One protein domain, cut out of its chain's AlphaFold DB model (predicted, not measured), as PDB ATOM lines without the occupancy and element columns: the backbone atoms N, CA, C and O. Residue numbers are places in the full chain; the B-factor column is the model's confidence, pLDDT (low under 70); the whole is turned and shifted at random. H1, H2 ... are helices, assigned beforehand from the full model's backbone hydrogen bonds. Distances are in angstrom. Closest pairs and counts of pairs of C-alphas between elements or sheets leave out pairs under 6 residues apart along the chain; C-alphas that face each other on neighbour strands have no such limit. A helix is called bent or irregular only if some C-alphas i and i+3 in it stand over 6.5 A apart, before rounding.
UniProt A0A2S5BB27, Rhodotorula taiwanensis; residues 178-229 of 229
ATOM      1  N   LYS A 178      35.689  27.519 100.993       95.38
ATOM      2  CA  LYS A 178      35.008  26.238 100.752       95.38
ATOM      3  C   LYS A 178      35.951  25.047 100.877       95.38
ATOM      4  O   LYS A 178      35.561  24.063 101.488       95.38
ATOM      5  N   SER A 179      37.169  25.139 100.348       96.12
ATOM      6  CA  SER A 179      38.147  24.047 100.421       96.12
ATOM      7  C   SER A 179      38.466  23.651 101.864       96.12
ATOM      8  O   SER A 179      38.550  22.468 102.173       96.12
ATOM      9  N   GLU A 180      38.577  24.627 102.766       94.19
ATOM     10  CA  GLU A 180      38.812  24.383 104.189       94.19
ATOM     11  C   GLU A 180      37.582  23.745 104.855       94.19
ATOM     12  O   GLU A 180      37.702  22.763 105.590       94.19
ATOM     13  N   ARG A 181      36.379  24.247 104.548       95.50
ATOM     14  CA  ARG A 181      35.122  23.685 105.069       95.50
ATOM     15  C   ARG A 181      34.867  22.261 104.582       95.50
ATOM     16  O   ARG A 181      34.433  21.433 105.373       95.50
ATOM     17  N   ASP A 182      35.167  21.967 103.321       95.12
ATOM     18  CA  ASP A 182      34.982  20.644 102.718       95.12
ATOM     19  C   ASP A 182      35.910  19.590 103.343       95.12
ATOM     20  O   ASP A 182      35.604  18.405 103.309       95.12
ATOM     21  N   VAL A 183      37.025  20.004 103.949       95.06
ATOM     22  CA  VAL A 183      37.895  19.099 104.712       95.06
ATOM     23  C   VAL A 183      37.385  18.914 106.144       95.06
ATOM     24  O   VAL A 183      37.437  17.811 106.681       95.06
ATOM     25  N   LEU A 184      36.905  19.986 106.780       92.94
ATOM     26  CA  LEU A 184      36.593  19.988 108.213       92.94
ATOM     27  C   LEU A 184      35.176  19.514 108.548       92.94
ATOM     28  O   LEU A 184      34.973  18.872 109.577       92.94
ATOM     29  N   PHE A 185      34.182  19.876 107.740       94.62
ATOM     30  CA  PHE A 185      32.775  19.682 108.092       94.62
ATOM     31  C   PHE A 185      32.255  18.271 107.820       94.62
ATOM     32  O   PHE A 185      31.552  17.764 108.695       94.62
ATOM     33  N   PRO A 186      32.563  17.608 106.684       95.25
ATOM     34  CA  PRO A 186      31.956  16.318 106.368       95.25
ATOM     35  C   PRO A 186      32.124  15.253 107.456       95.25
ATOM     36  O   PRO A 186      31.105  14.682 107.831       95.25
ATOM     37  N   PRO A 187      33.306  15.058 108.082       94.81
ATOM     38  CA  PRO A 187      33.441  14.065 109.148       94.81
ATOM     39  C   PRO A 187      32.510  14.325 110.342       94.81
ATOM     40  O   PRO A 187      32.010  13.393 110.962       94.81
ATOM     41  N   ILE A 188      32.254  15.597 110.668       92.50
ATOM     42  CA  ILE A 188      31.350  15.984 111.760       92.50
ATOM     43  C   ILE A 188      29.899  15.729 111.346       92.50
ATOM     44  O   ILE A 188      29.125  15.153 112.105       92.50
ATOM     45  N   LEU A 189      29.533  16.157 110.139       91.12
ATOM     46  CA  LEU A 189      28.180  16.026 109.609       91.12
ATOM     47  C   LEU A 189      27.776  14.561 109.396       91.12
ATOM     48  O   LEU A 189      26.640  14.201 109.678       91.12
ATOM     49  N   GLU A 190      28.698  13.710 108.949       91.69
ATOM     50  CA  GLU A 190      28.472  12.271 108.775       91.69
ATOM     51  C   GLU A 190      28.185  11.587 110.113       91.69
ATOM     52  O   GLU A 190      27.172  10.902 110.242       91.69
ATOM     53  N   VAL A 191      29.011  11.843 111.135       90.81
ATOM     54  CA  VAL A 191      28.801  11.290 112.483       90.81
ATOM     55  C   VAL A 191      27.461  11.747 113.060       90.81
ATOM     56  O   VAL A 191      26.708  10.934 113.592       90.81
ATOM     57  N   LEU A 192      27.117  13.030 112.917       87.31
ATOM     58  CA  LEU A 192      25.815  13.528 113.362       87.31
ATOM     59  C   LEU A 192      24.669  12.878 112.572       87.31
ATOM     60  O   LEU A 192      23.671  12.477 113.165       87.31
ATOM     61  N   GLY A 193      24.814  12.698 111.259       84.56
ATOM     62  CA  GLY A 193      23.831  12.002 110.427       84.56
ATOM     63  C   GLY A 193      23.612  10.542 110.839       84.56
ATOM     64  O   GLY A 193      22.480  10.057 110.827       84.56
ATOM     65  N   GLU A 194      24.668   9.843 111.259       85.62
ATOM     66  CA  GLU A 194      24.571   8.479 111.779       85.62
ATOM     67  C   GLU A 194      23.907   8.399 113.160       85.62
ATOM     68  O   GLU A 194      23.123   7.482 113.414       85.62
ATOM     69  N   GLU A 195      24.178   9.361 114.038       82.88
ATOM     70  CA  GLU A 195      23.571   9.432 115.370       82.88
ATOM     71  C   GLU A 195      22.099   9.873 115.322       82.88
ATOM     72  O   GLU A 195      21.294   9.482 116.174       82.88
ATOM     73  N   PHE A 196      21.715  10.653 114.305       76.69
ATOM     74  CA  PHE A 196      20.358  11.175 114.112       76.69
ATOM     75  C   PHE A 196      19.589  10.500 112.962       76.69
ATOM     76  O   PHE A 196      18.718  11.117 112.347       76.69
ATOM     77  N   ARG A 197      19.857   9.212 112.687       69.75
ATOM     78  CA  ARG A 197      19.258   8.434 111.573       69.75
ATOM     79  C   ARG A 197      17.727   8.483 111.479       69.75
ATOM     80  O   ARG A 197      17.187   8.227 110.404       69.75
ATOM     81  N   ARG A 198      17.010   8.760 112.576       69.81
ATOM     82  CA  ARG A 198      15.546   8.905 112.574       69.81
ATOM     83  C   ARG A 198      15.144  10.385 112.647       69.81
ATOM     84  O   ARG A 198      15.506  11.051 113.616       69.81
ATOM     85  N   PRO A 199      14.322  10.893 111.705       63.44
ATOM     86  CA  PRO A 199      13.853  12.286 111.705       63.44
ATOM     87  C   PRO A 199      13.163  12.723 113.005       63.44
ATOM     88  O   PRO A 199      13.227  13.893 113.384       63.44
ATOM     89  N   GLU A 200      12.515  11.780 113.690       64.56
ATOM     90  CA  GLU A 200      11.819  12.003 114.961       64.56
ATOM     91  C   GLU A 200      12.814  12.271 116.105       64.56
ATOM     92  O   GLU A 200      12.645  13.225 116.859       64.56
ATOM     93  N   GLU A 201      13.929  11.531 116.145       62.34
ATOM     94  CA  GLU A 201      15.020  11.723 117.115       62.34
ATOM     95  C   GLU A 201      15.818  13.009 116.832       62.34
ATOM     96  O   GLU A 201      16.340  13.645 117.745       62.34
ATOM     97  N   CYS A 202      15.884  13.422 115.565       62.00
ATOM     98  CA  CYS A 202      16.637  14.592 115.113       62.00
ATOM     99  C   CYS A 202      16.016  15.920 115.594       62.00
ATOM    100  O   CYS A 202      16.726  16.866 115.933       62.00
ATOM    101  N   ARG A 203      14.678  15.994 115.695       65.69
ATOM    102  CA  ARG A 203      13.970  17.192 116.193       65.69
ATOM    103  C   ARG A 203      14.026  17.340 117.711       65.69
ATOM    104  O   ARG A 203      13.909  18.461 118.210       65.69
ATOM    105  N   GLU A 204      14.178  16.244 118.443       71.69
ATOM    106  CA  GLU A 204      14.203  16.240 119.911       71.69
ATOM    107  C   GLU A 204      15.602  16.466 120.496       71.69
ATOM    108  O   GLU A 204      15.729  16.776 121.681       71.69
ATOM    109  N   ARG A 205      16.651  16.352 119.676       72.94
ATOM    110  CA  ARG A 205      18.040  16.496 120.114       72.94
ATOM    111  C   ARG A 205      18.621  17.857 119.732       72.94
ATOM    112  O   ARG A 205      18.382  18.383 118.648       72.94
ATOM    113  N   THR A 206      19.412  18.401 120.651       82.19
ATOM    114  CA  THR A 206      20.089  19.693 120.509       82.19
ATOM    115  C   THR A 206      21.592  19.469 120.421       82.19
ATOM    116  O   THR A 206      22.178  18.856 121.314       82.19
ATOM    117  N   VAL A 207      22.219  19.989 119.367       86.00
ATOM    118  CA  VAL A 207      23.674  19.968 119.180       86.00
ATOM    119  C   VAL A 207      24.250  21.298 119.653       86.00
ATOM    120  O   VAL A 207      23.945  22.340 119.078       86.00
ATOM    121  N   LEU A 208      25.086  21.251 120.691       90.69
ATOM    122  CA  LEU A 208      25.815  22.413 121.196       90.69
ATOM    123  C   LEU A 208      27.156  22.552 120.468       90.69
ATOM    124  O   LEU A 208      27.953  21.613 120.462       90.69
ATOM    125  N   LEU A 209      27.435  23.738 119.925       90.94
ATOM    126  CA  LEU A 209      28.691  24.024 119.221       90.94
ATOM    127  C   LEU A 209      29.507  25.096 119.957       90.94
ATOM    128  O   LEU A 209      29.339  26.292 119.699       90.94
ATOM    129  N   PRO A 210      30.417  24.707 120.871       93.06
ATOM    130  CA  PRO A 210      31.241  25.674 121.580       93.06
ATOM    131  C   PRO A 210      32.190  26.383 120.608       93.06
ATOM    132  O   PRO A 210      32.867  25.745 119.804       93.06
ATOM    133  N   GLY A 211      32.262  27.713 120.697       87.75
ATOM    134  CA  GLY A 211      33.177  28.500 119.868       87.75
ATOM    135  C   GLY A 211      32.875  28.407 118.370       87.75
ATOM    136  O   GLY A 211      33.799  28.342 117.565       87.75
ATOM    137  N   CYS A 212      31.596  28.417 117.979       89.00
ATOM    138  CA  CYS A 212      31.159  28.232 116.591       89.00
ATOM    139  C   CYS A 212      31.571  29.351 115.608       89.00
ATOM    140  O   CYS A 212      31.239  29.278 114.423       89.00
ATOM    141  N   GLY A 213      32.299  30.375 116.064       90.06
ATOM    142  CA  GLY A 213      32.734  31.496 115.234       90.06
ATOM    143  C   GLY A 213      31.538  32.270 114.685       90.06
ATOM    144  O   GLY A 213      30.726  32.775 115.455       90.06
ATOM    145  N   LEU A 214      31.421  32.342 113.353       93.88
ATOM    146  CA  LEU A 214      30.277  32.965 112.677       93.88
ATOM    147  C   LEU A 214      29.110  31.993 112.436       93.88
ATOM    148  O   LEU A 214      28.173  32.322 111.712       93.88
ATOM    149  N   GLY A 215      29.168  30.787 113.006       94.50
ATOM    150  CA  GLY A 215      28.041  29.857 113.038       94.50
ATOM    151  C   GLY A 215      27.814  29.065 111.752       94.50
ATOM    152  O   GLY A 215      26.761  28.451 111.609       94.50
ATOM    153  N   ARG A 216      28.771  29.017 110.815       95.88
ATOM    154  CA  ARG A 216      28.570  28.282 109.557       95.88
ATOM    155  C   ARG A 216      28.351  26.780 109.764       95.88
ATOM    156  O   ARG A 216      27.453  26.226 109.147       95.88
ATOM    157  N   LEU A 217      29.113  26.121 110.638       94.12
ATOM    158  CA  LEU A 217      28.882  24.699 110.938       94.12
ATOM    159  C   LEU A 217      27.508  24.475 111.593       94.12
ATOM    160  O   LEU A 217      26.820  23.513 111.269       94.12
ATOM    161  N   ALA A 218      27.086  25.394 112.470       93.12
ATOM    162  CA  ALA A 218      25.757  25.364 113.080       93.12
ATOM    163  C   ALA A 218      24.654  25.442 112.020       93.12
ATOM    164  O   ALA A 218      23.681  24.695 112.082       93.12
ATOM    165  N   TYR A 219      24.844  26.308 111.024       93.12
ATOM    166  CA  TYR A 219      23.951  26.435 109.881       93.12
ATOM    167  C   TYR A 219      23.872  25.137 109.063       93.12
ATOM    168  O   TYR A 219      22.771  24.668 108.797       93.12
ATOM    169  N   GLU A 220      25.004  24.511 108.729       91.94
ATOM    170  CA  GLU A 220      25.018  23.243 107.976       91.94
ATOM    171  C   GLU A 220      24.308  22.111 108.741       91.94
ATOM    172  O   GLU A 220      23.503  21.379 108.166       91.94
ATOM    173  N   ILE A 221      24.536  22.007 110.056       89.50
ATOM    174  CA  ILE A 221      23.846  21.040 110.927       89.50
ATOM    175  C   ILE A 221      22.336  21.310 110.951       89.50
ATOM    176  O   ILE A 221      21.532  20.383 110.840       89.50
ATOM    177  N   ALA A 222      21.937  22.583 111.039       87.12
ATOM    178  CA  ALA A 222      20.533  22.970 110.989       87.12
ATOM    179  C   ALA A 222      19.878  22.631 109.640       87.12
ATOM    180  O   ALA A 222      18.737  22.166 109.606       87.12
ATOM    181  N   CYS A 223      20.602  22.787 108.527       85.56
ATOM    182  CA  CYS A 223      20.132  22.411 107.193       85.56
ATOM    183  C   CYS A 223      19.907  20.900 107.028       85.56
ATOM    184  O   CYS A 223      19.070  20.505 106.218       85.56
ATOM    185  N   GLN A 224      20.583  20.057 107.814       80.06
ATOM    186  CA  GLN A 224      20.339  18.609 107.855       80.06
ATOM    187  C   GLN A 224      19.126  18.213 108.718       80.06
ATOM    188  O   GLN A 224      18.764  17.040 108.776       80.06
ATOM    189  N   GLY A 225      18.459  19.184 109.353       72.56
ATOM    190  CA  GLY A 225      17.228  18.984 110.121       72.56
ATOM    191  C   GLY A 225      17.415  18.857 111.636       72.56
ATOM    192  O   GLY A 225      16.414  18.712 112.342       72.56
ATOM    193  N   ALA A 226      18.650  18.947 112.141       65.12
ATOM    194  CA  ALA A 226      18.950  18.951 113.572       65.12
ATOM    195  C   ALA A 226      18.804  20.358 114.182       65.12
ATOM    196  O   ALA A 226      18.963  21.371 113.502       65.12
ATOM    197  N   ARG A 227      18.528  20.457 115.490       68.94
ATOM    198  CA  ARG A 227      18.551  21.750 116.199       68.94
ATOM    199  C   ARG A 227      19.974  22.058 116.672       68.94
ATOM    200  O   ARG A 227      20.497  21.355 117.532       68.94
ATOM    201  N   ALA A 228      20.582  23.115 116.137       63.69
ATOM    202  CA  ALA A 228      21.854  23.649 116.626       63.69
ATOM    203  C   ALA A 228      21.600  24.800 117.615       63.69
ATOM    204  O   ALA A 228      20.758  25.660 117.342       63.69
ATOM    205  N   ALA A 229      22.303  24.797 118.751       55.22
ATOM    206  CA  ALA A 229      22.214  25.818 119.801       55.22
ATOM    207  C   ALA A 229      23.597  26.326 120.229       55.22
ATOM    208  O   ALA A 229      24.579  25.546 120.164       55.22
TER     209      ALA A 229
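This is residues 178 to 229 of the 229 residues of a protein of Rhodotorula taiwanensis (UniProt A0A2S5BB27). One long helix, H1, runs along one side of the model and makes most of its length; the short helix H3 lies over H1, and the small helix H2 sits beyond the end of H1. From H2 the long link, residues 205 to 215, folds back past H3 before the chain turns into H3, and H1, H3 and this returning stretch are set as the corners of a triangle. The printed part has 52 residues, with three named helices in the order H1, H2, H3 and no named strand, and its class is all helix. It is compact, with a radius of gyration of the C-alphas of 10.9 A, and elongated, spanning 32 by 19 by 15 A.

Find C-alpha 178 at (35.008, 26.238, 100.752); from there H1, residues 178 to 195, runs 25.0 A to C-alpha 195 at (23.571, 9.432, 115.370). Look near residue 185 for a kink of 42 degrees; H1 is irregular, but only just, with C-alphas 184 and 187 6.8 A apart. Next comes H2, residues 199 to 204, 9.1 A long. H3, residues 216 to 223, is 10.5 A long and ends at C-alpha 223 at (20.132, 22.411, 107.193).

Look first at H1 and H3, which are close but not clearly touching: their closest C-alphas, those of Leu 189 and Ile 221, are 6.8 A apart. They run the same way at a steep tilt of 43 degrees. H2 is apart from H1 and from H3. Residues 206 to 207 pair with residues 227 to 228, parallel. In H3 every O i to N i+4 pair is within hydrogen-bond range; in H1 11 of 14 are, in H2 1 of 2.

The C-alphas farthest apart, those of Ser 179 and Glu 200, are 32.4 A apart. The printed part has no cut. The link from H1 to H2 is tight, that from H2 to H3 long, with 11 residues. Read the B-factor column: pLDDT is under 70 at residues 197 to 203 and 226 to 229.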